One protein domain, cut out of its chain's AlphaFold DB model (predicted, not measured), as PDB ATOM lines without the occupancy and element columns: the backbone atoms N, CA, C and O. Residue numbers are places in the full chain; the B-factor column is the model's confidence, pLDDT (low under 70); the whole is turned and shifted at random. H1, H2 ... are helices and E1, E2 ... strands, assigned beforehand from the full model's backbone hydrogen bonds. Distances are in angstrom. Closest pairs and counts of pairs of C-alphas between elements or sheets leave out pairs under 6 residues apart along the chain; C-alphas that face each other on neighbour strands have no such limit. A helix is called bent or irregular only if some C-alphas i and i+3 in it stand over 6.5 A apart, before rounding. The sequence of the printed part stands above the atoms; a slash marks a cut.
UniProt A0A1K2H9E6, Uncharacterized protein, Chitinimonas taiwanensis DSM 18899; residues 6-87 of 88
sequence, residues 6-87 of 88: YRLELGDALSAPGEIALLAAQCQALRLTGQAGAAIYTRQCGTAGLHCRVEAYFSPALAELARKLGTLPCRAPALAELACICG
ATOM      1  N   TYR A   6      19.238  42.626  -8.320       89.00
ATOM      2  CA  TYR A   6      18.425  43.790  -8.636       89.00
ATOM      3  C   TYR A   6      17.241  43.380  -9.492       89.00
ATOM      4  O   TYR A   6      17.349  42.453 -10.292       89.00
ATOM      5  N   ARG A   7      16.115  44.068  -9.325       89.38
ATOM      6  CA  ARG A   7      14.884  43.825 -10.073       89.38
ATOM      7  C   ARG A   7      14.435  45.090 -10.795       89.38
ATOM      8  O   ARG A   7      14.371  46.156 -10.180       89.38
ATOM      9  N   LEU A   8      14.079  44.938 -12.065       88.62
ATOM     10  CA  LEU A   8      13.427  45.949 -12.894       88.62
ATOM     11  C   LEU A   8      12.080  45.424 -13.372       88.62
ATOM     12  O   LEU A   8      11.970  44.265 -13.766       88.62
ATOM     13  N   GLU A   9      11.068  46.275 -13.378       87.81
ATOM     14  CA  GLU A   9       9.797  45.970 -14.026       87.81
ATOM     15  C   GLU A   9       9.872  46.472 -15.471       87.81
ATOM     16  O   GLU A   9       9.996  47.671 -15.693       87.81
ATOM     17  N   LEU A  10       9.821  45.557 -16.443       83.31
ATOM     18  CA  LEU A  10       9.875  45.879 -17.879       83.31
ATOM     19  C   LEU A  10       8.510  46.313 -18.441       83.31
ATOM     20  O   LEU A  10       8.390  46.635 -19.620       83.31
ATOM     21  N   GLY A  11       7.465  46.287 -17.612       80.19
ATOM     22  CA  GLY A  11       6.092  46.572 -18.021       80.19
ATOM     23  C   GLY A  11       5.367  45.328 -18.530       80.19
ATOM     24  O   GLY A  11       5.599  44.223 -18.042       80.19
ATOM     25  N   ASP A  12       4.444  45.512 -19.468       76.25
ATOM     26  CA  ASP A  12       3.539  44.460 -19.932       76.25
ATOM     27  C   ASP A  12       4.124  43.618 -21.076       76.25
ATOM     28  O   ASP A  12       5.059  44.024 -21.766       76.25
ATOM     29  N   ALA A  13       3.530  42.451 -21.331       70.69
ATOM     30  CA  ALA A  13       3.973  41.491 -22.348       70.69
ATOM     31  C   ALA A  13       4.106  42.049 -23.784       70.69
ATOM     32  O   ALA A  13       4.773  41.426 -24.604       70.69
ATOM     33  N   LEU A  14       3.499  43.201 -24.091       74.00
ATOM     34  CA  LEU A  14       3.650  43.893 -25.376       74.00
ATOM     35  C   LEU A  14       4.955  44.698 -25.483       74.00
ATOM     36  O   LEU A  14       5.594  44.669 -26.531       74.00
ATOM     37  N   SER A  15       5.359  45.395 -24.419       73.56
ATOM     38  CA  SER A  15       6.556  46.256 -24.416       73.56
ATOM     39  C   SER A  15       7.803  45.523 -23.922       73.56
ATOM     40  O   SER A  15       8.920  45.814 -24.351       73.56
ATOM     41  N   ALA A  16       7.613  44.515 -23.069       81.38
ATOM     42  CA  ALA A  16       8.690  43.733 -22.486       81.38
ATOM     43  C   ALA A  16       9.623  43.040 -23.502       81.38
ATOM     44  O   ALA A  16      10.821  43.019 -23.239       81.38
ATOM     45  N   PRO A  17       9.171  42.492 -24.652       81.19
ATOM     46  CA  PRO A  17      10.064  41.813 -25.597       81.19
ATOM     47  C   PRO A  17      11.151  42.732 -26.175       81.19
ATOM     48  O   PRO A  17      12.289  42.299 -26.350       81.19
ATOM     49  N   GLY A  18      10.817  44.001 -26.437       84.62
ATOM     50  CA  GLY A  18      11.774  44.991 -26.942       84.62
ATOM     51  C   GLY A  18      12.828  45.356 -25.896       84.62
ATOM     52  O   GLY A  18      14.026  45.313 -26.176       84.62
ATOM     53  N   GLU A  19      12.384  45.624 -24.667       86.56
ATOM     54  CA  GLU A  19      13.258  45.872 -23.510       86.56
ATOM     55  C   GLU A  19      14.164  44.666 -23.216       86.56
ATOM     56  O   GLU A  19      15.367  44.812 -23.007       86.56
ATOM     57  N   ILE A  20      13.614  43.451 -23.274       86.88
ATOM     58  CA  ILE A  20      14.355  42.194 -23.125       86.88
ATOM     59  C   ILE A  20      15.496  42.101 -24.136       86.88
ATOM     60  O   ILE A  20      16.627  41.800 -23.751       86.88
ATOM     61  N   ALA A  21      15.217  42.350 -25.418       87.62
ATOM     62  CA  ALA A  21      16.223  42.258 -26.469       87.62
ATOM     63  C   ALA A  21      17.344  43.290 -26.261       87.62
ATOM     64  O   ALA A  21      18.526  42.971 -26.410       87.62
ATOM     65  N   LEU A  22      16.984  44.505 -25.839       88.12
ATOM     66  CA  LEU A  22      17.933  45.570 -25.523       88.12
ATOM     67  C   LEU A  22      18.817  45.216 -24.313       88.12
ATOM     68  O   LEU A  22      20.030  45.437 -24.334       88.12
ATOM     69  N   LEU A  23      18.235  44.631 -23.265       87.62
ATOM     70  CA  LEU A  23      18.970  44.150 -22.093       87.62
ATOM     71  C   LEU A  23      19.883  42.966 -22.429       87.62
ATOM     72  O   LEU A  23      21.015  42.913 -21.945       87.62
ATOM     73  N   ALA A  24      19.428  42.046 -23.284       88.00
ATOM     74  CA  ALA A  24      20.227  40.923 -23.762       88.00
ATOM     75  C   ALA A  24      21.478  41.413 -24.505       88.00
ATOM     76  O   ALA A  24      22.589  40.985 -24.187       88.00
ATOM     77  N   ALA A  25      21.310  42.371 -25.421       89.31
ATOM     78  CA  ALA A  25      22.414  42.971 -26.168       89.31
ATOM     79  C   ALA A  25      23.418  43.685 -25.245       89.31
ATOM     80  O   ALA A  25      24.628  43.496 -25.380       89.31
ATOM     81  N   GLN A  26      22.937  44.451 -24.258       88.00
ATOM     82  CA  GLN A  26      23.804  45.108 -23.271       88.00
ATOM     83  C   GLN A  26      24.567  44.101 -22.404       88.00
ATOM     84  O   GLN A  26      25.769  44.251 -22.189       88.00
ATOM     85  N   CYS A  27      23.894  43.052 -21.928       85.94
ATOM     86  CA  CYS A  27      24.532  41.986 -21.160       85.94
ATOM     87  C   CYS A  27      25.605  41.261 -21.982       85.94
ATOM     88  O   CYS A  27      26.705  41.019 -21.483       85.94
ATOM     89  N   GLN A  28      25.326  40.971 -23.253       86.44
ATOM     90  CA  GLN A  28      26.295  40.352 -24.149       86.44
ATOM     91  C   GLN A  28      27.512  41.254 -24.375       86.44
ATOM     92  O   GLN A  28      28.641  40.779 -24.268       86.44
ATOM     93  N   ALA A  29      27.306  42.554 -24.602       87.44
ATOM     94  CA  ALA A  29      28.396  43.518 -24.721       87.44
ATOM     95  C   ALA A  29      29.272  43.544 -23.455       87.44
ATOM     96  O   ALA A  29      30.494  43.476 -23.551       87.44
ATOM     97  N   LEU A  30      28.664  43.543 -22.264       84.94
ATOM     98  CA  LEU A  30      29.401  43.511 -20.996       84.94
ATOM     99  C   LEU A  30      30.207  42.213 -20.815       84.94
ATOM    100  O   LEU A  30      31.355  42.253 -20.365       84.94
ATOM    101  N   ARG A  31      29.661  41.061 -21.222       82.25
ATOM    102  CA  ARG A  31      30.409  39.790 -21.213       82.25
ATOM    103  C   ARG A  31      31.602  39.829 -22.166       82.25
ATOM    104  O   ARG A  31      32.675  39.368 -21.789       82.25
ATOM    105  N   LEU A  32      31.446  40.422 -23.351       84.19
ATOM    106  CA  LEU A  32      32.547  40.611 -24.302       84.19
ATOM    107  C   LEU A  32      33.640  41.539 -23.749       84.19
ATOM    108  O   LEU A  32      34.811  41.342 -24.057       84.19
ATOM    109  N   THR A  33      33.289  42.493 -22.881       83.38
ATOM    110  CA  THR A  33      34.266  43.335 -22.165       83.38
ATOM    111  C   THR A  33      34.938  42.645 -20.968       83.38
ATOM    112  O   THR A  33      35.731  43.271 -20.270       83.38
ATOM    113  N   GLY A  34      34.652  41.361 -20.721       76.81
ATOM    114  CA  GLY A  34      35.284  40.576 -19.656       76.81
ATOM    115  C   GLY A  34      34.542  40.591 -18.319       76.81
ATOM    116  O   GLY A  34      35.080  40.120 -17.317       76.81
ATOM    117  N   GLN A  35      33.302  41.090 -18.273       77.06
ATOM    118  CA  GLN A  35      32.493  41.088 -17.054       77.06
ATOM    119  C   GLN A  35      31.907  39.687 -16.796       77.06
ATOM    120  O   GLN A  35      30.765  39.373 -17.148       77.06
ATOM    121  N   ALA A  36      32.729  38.815 -16.207       72.56
ATOM    122  CA  ALA A  36      32.351  37.454 -15.846       72.56
ATOM    123  C   ALA A  36      31.201  37.447 -14.821       72.56
ATOM    124  O   ALA A  36      31.172  38.240 -13.882       72.56
ATOM    125  N   GLY A  37      30.231  36.549 -15.011       76.69
ATOM    126  CA  GLY A  37      29.061  36.438 -14.134       76.69
ATOM    127  C   GLY A  37      27.919  37.412 -14.443       76.69
ATOM    128  O   GLY A  37      26.922  37.404 -13.725       76.69
ATOM    129  N   ALA A  38      28.018  38.219 -15.509       83.69
ATOM    130  CA  ALA A  38      26.891  39.005 -16.004       83.69
ATOM    131  C   ALA A  38      25.783  38.074 -16.519       83.69
ATOM    132  O   ALA A  38      25.932  37.416 -17.554       83.69
ATOM    133  N   ALA A  39      24.691  38.016 -15.762       87.00
ATOM    134  CA  ALA A  39      23.485  37.281 -16.102       87.00
ATOM    135  C   ALA A  39      22.216  38.107 -15.842       87.00
ATOM    136  O   ALA A  39      22.115  38.793 -14.813       87.00
ATOM    137  N   ILE A  40      21.268  38.018 -16.776       88.81
ATOM    138  CA  ILE A  40      19.935  38.620 -16.726       88.81
ATOM    139  C   ILE A  40      18.904  37.511 -16.897       88.81
ATOM    140  O   ILE A  40      18.953  36.726 -17.846       88.81
ATOM    141  N   TYR A  41      17.946  37.497 -15.984       89.94
ATOM    142  CA  TYR A  41      16.832  36.567 -15.968       89.94
ATOM    143  C   TYR A  41      15.526  37.340 -16.060       89.94
ATOM    144  O   TYR A  41      15.459  38.476 -15.598       89.94
ATOM    145  N   THR A  42      14.473  36.742 -16.600       89.06
ATOM    146  CA  THR A  42      13.136  37.331 -16.572       89.06
ATOM    147  C   THR A  42      12.103  36.385 -16.004       89.06
ATOM    148  O   THR A  42      12.224  35.161 -16.055       89.06
ATOM    149  N   ARG A  43      11.059  36.990 -15.450       87.44
ATOM    150  CA  ARG A  43       9.859  36.315 -14.990       87.44
ATOM    151  C   ARG A  43       8.651  37.007 -15.583       87.44
ATOM    152  O   ARG A  43       8.521  38.223 -15.473       87.44
ATOM    153  N   GLN A  44       7.746  36.229 -16.159       83.62
ATOM    154  CA  GLN A  44       6.410  36.718 -16.464       83.62
ATOM    155  C   GLN A  44       5.555  36.570 -15.201       83.62
ATOM    156  O   GLN A  44       5.329  35.466 -14.711       83.62
ATOM    157  N   CYS A  45       5.125  37.696 -14.650       73.75
ATOM    158  CA  CYS A  45       4.218  37.799 -13.519       73.75
ATOM    159  C   CYS A  45       2.852  38.253 -14.033       73.75
ATOM    160  O   CYS A  45       2.649  39.422 -14.346       73.75
ATOM    161  N   GLY A  46       1.903  37.326 -14.124       68.75
ATOM    162  CA  GLY A  46       0.539  37.637 -14.526       68.75
ATOM    163  C   GLY A  46      -0.304  36.391 -14.731       68.75
ATOM    164  O   GLY A  46       0.216  35.312 -15.002       68.75
ATOM    165  N   THR A  47      -1.617  36.547 -14.594       57.81
ATOM    166  CA  THR A  47      -2.575  35.494 -14.959       57.81
ATOM    167  C   THR A  47      -2.916  35.680 -16.433       57.81
ATOM    168  O   THR A  47      -3.164  36.814 -16.852       57.81
ATOM    169  N   ALA A  48      -2.886  34.597 -17.215       55.25
ATOM    170  CA  ALA A  48      -3.118  34.624 -18.657       55.25
ATOM    171  C   ALA A  48      -4.384  35.434 -19.002       55.25
ATOM    172  O   ALA A  48      -5.495  34.993 -18.722       55.25
ATOM    173  N   GLY A  49      -4.209  36.630 -19.579       55.97
ATOM    174  CA  GLY A  49      -5.301  37.397 -20.186       55.97
ATOM    175  C   GLY A  49      -5.456  38.865 -19.782       55.97
ATOM    176  O   GLY A  49      -5.967  39.613 -20.606       55.97
ATOM    177  N   LEU A  50      -5.024  39.316 -18.591       58.44
ATOM    178  CA  LEU A  50      -5.316  40.707 -18.168       58.44
ATOM    179  C   LEU A  50      -4.121  41.560 -17.721       58.44
ATOM    180  O   LEU A  50      -4.106  42.749 -18.017       58.44
ATOM    181  N   HIS A  51      -3.112  40.996 -17.051       58.03
ATOM    182  CA  HIS A  51      -1.980  41.777 -16.523       58.03
ATOM    183  C   HIS A  51      -0.690  40.953 -16.533       58.03
ATOM    184  O   HIS A  51      -0.152  40.607 -15.483       58.03
ATOM    185  N   CYS A  52      -0.217  40.576 -17.722       72.44
ATOM    186  CA  CYS A  52       1.094  39.947 -17.865       72.44
ATOM    187  C   CYS A  52       2.180  41.009 -17.731       72.44
ATOM    188  O   CYS A  52       2.580  41.602 -18.730       72.44
ATOM    189  N   ARG A  53       2.664  41.223 -16.508       81.06
ATOM    190  CA  ARG A  53       3.857  42.018 -16.237       81.06
ATOM    191  C   ARG A  53       5.098  41.163 -16.438       81.06
ATOM    192  O   ARG A  53       5.090  39.964 -16.171       81.06
ATOM    193  N   VAL A  54       6.184  41.770 -16.881       86.44
ATOM    194  CA  VAL A  54       7.481  41.115 -16.988       86.44
ATOM    195  C   VAL A  54       8.458  41.809 -16.061       86.44
ATOM    196  O   VAL A  54       8.598  43.029 -16.064       86.44
ATOM    197  N   GLU A  55       9.140  41.012 -15.254       89.31
ATOM    198  CA  GLU A  55      10.177  41.470 -14.344       89.31
ATOM    199  C   GLU A  55      11.521  40.923 -14.813       89.31
ATOM    200  O   GLU A  55      11.641  39.729 -15.089       89.31
ATOM    201  N   ALA A  56      12.535  41.778 -14.879       89.00
ATOM    202  CA  ALA A  56      13.918  41.389 -15.104       89.00
ATOM    203  C   ALA A  56      14.691  41.373 -13.787       89.00
ATOM    204  O   ALA A  56      14.560  42.270 -12.953       89.00
ATOM    205  N   TYR A  57      15.533  40.363 -13.627       89.69
ATOM    206  CA  TYR A  57      16.406  40.153 -12.491       89.69
ATOM    207  C   TYR A  57      17.853  40.167 -12.959       89.69
ATOM    208  O   TYR A  57      18.248  39.418 -13.853       89.69
ATOM    209  N   PHE A  58      18.652  41.008 -12.319       88.81
ATOM    210  CA  PHE A  58      20.051  41.218 -12.641       88.81
ATOM    211  C   PHE A  58      20.913  40.595 -11.555       88.81
ATOM    212  O   PHE A  58      20.715  40.832 -10.359       88.81
ATOM    213  N   SER A  59      21.894  39.821 -11.998       87.94
ATOM    214  CA  SER A  59      22.979  39.332 -11.151       87.94
ATOM    215  C   SER A  59      23.779  40.487 -10.520       87.94
ATOM    216  O   SER A  59      23.862  41.575 -11.096       87.94
ATOM    217  N   PRO A  60      24.440  40.261  -9.369       83.81
ATOM    218  CA  PRO A  60      25.284  41.268  -8.715       83.81
ATOM    219  C   PRO A  60      26.415  41.806  -9.598       83.81
ATOM    220  O   PRO A  60      26.812  42.956  -9.441       83.81
ATOM    221  N   ALA A  61      26.903  41.017 -10.561       84.00
ATOM    222  CA  ALA A  61      27.898  41.467 -11.534       84.00
ATOM    223  C   ALA A  61      27.386  42.605 -12.437       84.00
ATOM    224  O   ALA A  61      28.179  43.314 -13.045       84.00
ATOM    225  N   LEU A  62      26.067  42.801 -12.524       83.94
ATOM    226  CA  LEU A  62      25.417  43.876 -13.271       83.94
ATOM    227  C   LEU A  62      24.940  45.020 -12.366       83.94
ATOM    228  O   LEU A  62      24.145  45.840 -12.815       83.94
ATOM    229  N   ALA A  63      25.425  45.121 -11.123       83.38
ATOM    230  CA  ALA A  63      25.010  46.158 -10.172       83.38
ATOM    231  C   ALA A  63      25.088  47.584 -10.742       83.38
ATOM    232  O   ALA A  63      24.174  48.381 -10.544       83.38
ATOM    233  N   GLU A  64      26.146  47.905 -11.486       83.00
ATOM    234  CA  GLU A  64      26.312  49.229 -12.093       83.00
ATOM    235  C   GLU A  64      25.294  49.493 -13.213       83.00
ATOM    236  O   GLU A  64      24.716  50.579 -13.279       83.00
ATOM    237  N   LEU A  65      25.010  48.494 -14.057       82.62
ATOM    238  CA  LEU A  65      23.950  48.586 -15.067       82.62
ATOM    239  C   LEU A  65      22.580  48.742 -14.391       82.62
ATOM    240  O   LEU A  65      21.781  49.596 -14.767       82.62
ATOM    241  N   ALA A  66      22.344  47.957 -13.346       84.38
ATOM    242  CA  ALA A  66      21.115  47.957 -12.579       84.38
ATOM    243  C   ALA A  66      20.879  49.315 -11.883       84.38
ATOM    244  O   ALA A  66      19.761  49.837 -11.889       84.38
ATOM    245  N   ARG A  67      21.927  49.950 -11.346       81.50
ATOM    246  CA  ARG A  67      21.842  51.311 -10.790       81.50
ATOM    247  C   ARG A  67      21.496  52.353 -11.850       81.50
ATOM    248  O   ARG A  67      20.677  53.223 -11.573       81.50
ATOM    249  N   LYS A  68      22.081  52.264 -13.051       84.81
ATOM    250  CA  LYS A  68      21.779  53.186 -14.164       84.81
ATOM    251  C   LYS A  68      20.326  53.091 -14.623       84.81
ATOM    252  O   LYS A  68      19.732  54.107 -14.957       84.81
ATOM    253  N   LEU A  69      19.762  51.886 -14.598       82.00
ATOM    254  CA  LEU A  69      18.370  51.620 -14.964       82.00
ATOM    255  C   LEU A  69      17.368  51.936 -13.837       82.00
ATOM    256  O   LEU A  69      16.174  51.731 -14.014       82.00
ATOM    257  N   GLY A  70      17.826  52.405 -12.668       79.56
ATOM    258  CA  GLY A  70      16.944  52.719 -11.536       79.56
ATOM    259  C   GLY A  70      16.296  51.489 -10.892       79.56
ATOM    260  O   GLY A  70      15.238  51.592 -10.276       79.56
ATOM    261  N   THR A  71      16.909  50.315 -11.042       83.44
ATOM    262  CA  THR A  71      16.388  49.062 -10.479       83.44
ATOM    263  C   THR A  71      16.396  49.059  -8.952       83.44
ATOM    264  O   THR A  71      17.221  49.707  -8.300       83.44
ATOM    265  N   LEU A  72      15.502  48.263  -8.365       82.19
ATOM    266  CA  LEU A  72      15.427  48.101  -6.920       82.19
ATOM    267  C   LEU A  72      16.249  46.883  -6.476       82.19
ATOM    268  O   LEU A  72      16.114  45.810  -7.074       82.19
ATOM    269  N   PRO A  73      17.068  46.996  -5.415       83.31
ATOM    270  CA  PRO A  73      17.763  45.845  -4.854       83.31
ATOM    271  C   PRO A  73      16.745  44.844  -4.292       83.31
ATOM    272  O   PRO A  73      15.837  45.209  -3.543       83.31
ATOM    273  N   CYS A  74      16.902  43.570  -4.634       83.62
ATOM    274  CA  CYS A  74      15.990  42.497  -4.255       83.62
ATOM    275  C   CYS A  74      16.748  41.292  -3.680       83.62
ATOM    276  O   CYS A  74      17.975  41.224  -3.699       83.62
ATOM    277  N   ARG A  75      16.014  40.328  -3.113       81.25
ATOM    278  CA  ARG A  75      16.602  39.027  -2.761       81.25
ATOM    279  C   ARG A  75      16.867  38.225  -4.034       81.25
ATOM    280  O   ARG A  75      16.196  38.434  -5.038       81.25
ATOM    281  N   ALA A  76      17.803  37.278  -3.956       80.06
ATOM    282  CA  ALA A  76      18.062  36.350  -5.049       80.06
ATOM    283  C   ALA A  76      16.753  35.652  -5.450       80.06
ATOM    284  O   ALA A  76      16.102  35.063  -4.580       80.06
ATOM    285  N   PRO A  77      16.347  35.746  -6.723       79.94
ATOM    286  CA  PRO A  77      15.166  35.053  -7.202       79.94
ATOM    287  C   PRO A  77      15.451  33.550  -7.331       79.94
ATOM    288  O   PRO A  77      16.602  33.121  -7.443       79.94
ATOM    289  N   ALA A  78      14.394  32.740  -7.322       79.81
ATOM    290  CA  ALA A  78      14.504  31.309  -7.574       79.81
ATOM    291  C   ALA A  78      14.806  31.079  -9.062       79.81
ATOM    292  O   ALA A  78      13.895  31.060  -9.883       79.81
ATOM    293  N   LEU A  79      16.088  30.919  -9.414       79.00
ATOM    294  CA  LEU A  79      16.545  30.786 -10.809       79.00
ATOM    295  C   LEU A  79      15.841  29.663 -11.584       79.00
ATOM    296  O   LEU A  79      15.685  29.776 -12.793       79.00
ATOM    297  N   ALA A  80      15.383  28.614 -10.894       78.69
ATOM    298  CA  ALA A  80      14.650  27.499 -11.494       78.69
ATOM    299  C   ALA A  80      13.298  27.903 -12.118       78.69
ATOM    300  O   ALA A  80      12.803  27.203 -12.995       78.69
ATOM    301  N   GLU A  81      12.709  29.020 -11.686       79.44
ATOM    302  CA  GLU A  81      11.421  29.530 -12.181       79.44
ATOM    303  C   GLU A  81      11.589  30.733 -13.127       79.44
ATOM    304  O   GLU A  81      10.616  31.411 -13.462       79.44
ATOM    305  N   LEU A  82      12.826  31.039 -13.527       84.00
ATOM    306  CA  LEU A  82      13.152  32.202 -14.344       84.00
ATOM    307  C   LEU A  82      13.642  31.786 -15.729       84.00
ATOM    308  O   LEU A  82      14.409  30.836 -15.882       84.00
ATOM    309  N   ALA A  83      13.277  32.571 -16.738       84.50
ATOM    310  CA  ALA A  83      13.848  32.447 -18.068       84.50
ATOM    311  C   ALA A  83      15.205  33.161 -18.106       84.50
ATOM    312  O   ALA A  83      15.293  34.363 -17.854       84.50
ATOM    313  N   CYS A  84      16.279  32.433 -18.416       85.38
ATOM    314  CA  CYS A  84      17.585  33.046 -18.635       85.38
ATOM    315  C   CYS A  84      17.608  33.732 -20.006       85.38
ATOM    316  O   CYS A  84      17.359  33.091 -21.025       85.38
ATOM    317  N   ILE A  85      17.908  35.030 -20.025       82.75
ATOM    318  CA  ILE A  85      17.961  35.831 -21.257       82.75
ATOM    319  C   ILE A  85      19.395  35.943 -21.757       82.75
ATOM    320  O   ILE A  85      19.670  35.866 -22.951       82.75
ATOM    321  N   CYS A  86      20.317  36.152 -20.825       80.19
ATOM    322  CA  CYS A  86      21.732  36.282 -21.102       80.19
ATOM    323  C   CYS A  86      22.499  35.826 -19.871       80.19
ATOM    324  O   CYS A  86      22.151  36.198 -18.754       80.19
ATOM    325  N   GLY A  87      23.557  35.052 -20.090       69.69
ATOM    326  CA  GLY A  87      24.421  34.551 -19.034       69.69
ATOM    327  C   GLY A  87      24.373  33.033 -18.878       69.69
ATOM    328  O   GLY A  87      23.421  32.373 -19.277       69.69
TER     329      GLY A  87
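AT A GLANCE: This is residues 6 to 87 of the 88 residues of an uncharacterized protein of Chitinimonas taiwanensis DSM 18899 (UniProt A0A1K2H9E6). A strongly twisted sheet of five strands makes a wall with two helices over one face: the long H1 runs along the strands over E3 and E2, and the short H2 lies slantwise over E1. The turn of the hairpin E2 and E3 and the link after H1 lie at opposite ends of the longest axis, while the link from E4 to E5 runs from one edge of the sheet to the other. The printed part has 82 residues, with two named helices and five named strands in the order E1 H1 E2 E3 H2 E4 E5; the sheet's order is E4 E1 E3 E2 E5, all antiparallel. The class is mixed, helices and strands, and the whole is compact, with a radius of gyration of the C-alphas of 12.3 A and spans of 41 by 25 by 24 A.

IN THESE COORDINATES: In the sheet, E3 is residues 53 to 58, 16.6 A long, and E2 is residues 40 to 45, 16.1 A long. E1, residues 6 to 12, spans 18.7 A from C-alpha 6 at (18.425, 43.790, -8.636). The edge strands are E4, residues 72 to 74, and E5, residues 83 to 86, which ends with C-alpha 86 at (21.732, 36.282, -21.102). H1, residues 16 to 32, is 24.1 A long and begins with C-alpha 16 at (8.690, 43.733, -22.486). H2, residues 60 to 68, is 13.6 A long and irregular: C-alphas 61 and 64 are 7.9 A apart.

HOW THE PARTS SIT: E1 and E3 are antiparallel at 156 degrees, with N 8 and O 56 within hydrogen-bond range at 2.9 A. The hairpin E2 and E3 has N 43 and O 55 at 2.8 A. E2 and E5 have N 42 and O 83 at 2.8 A, and E4 and E1, at 115 degrees, have N 7 and O 72 at 2.8 A. Two split strand-helix-strand units, each with a helix between two strands of the sheet that are not neighbours, have right-handed crossovers: E1, H1, E2, with E3 between the two strands in the sheet, and E3, H2, E4, with E1 between the two strands in the sheet. H1 and the sheet make two layers, a helix on one face of a sheet; its height over the sheet is 8.2 A, and its line stands at 7 degrees to E3 on the local plane. H1 touches E5, the closest C-alphas being those of Ala 24 and Cys 86, 5.6 A apart. H2 is on the same face at a height over the sheet of 7.1 A, at 47 degrees to E1 on the local plane; 4 of its C-alphas fall on E1 and 2 on E3, only just too few for it to lie over E3. H2 touches E1, the closest C-alphas being those of Tyr 6 and Ala 66, 6.3 A apart. Each O i to N i+4 pair of H1 is within hydrogen-bond range, and 3 of 5 in H2.

THE WHOLE: The two C-alphas farthest apart, those of Gly 34 and Gly 49, are 40.7 A apart. The printed part has no cut and no long link. The mean pLDDT of the printed part is 81.4; residues 46 to 51 and residue 87 are under 70.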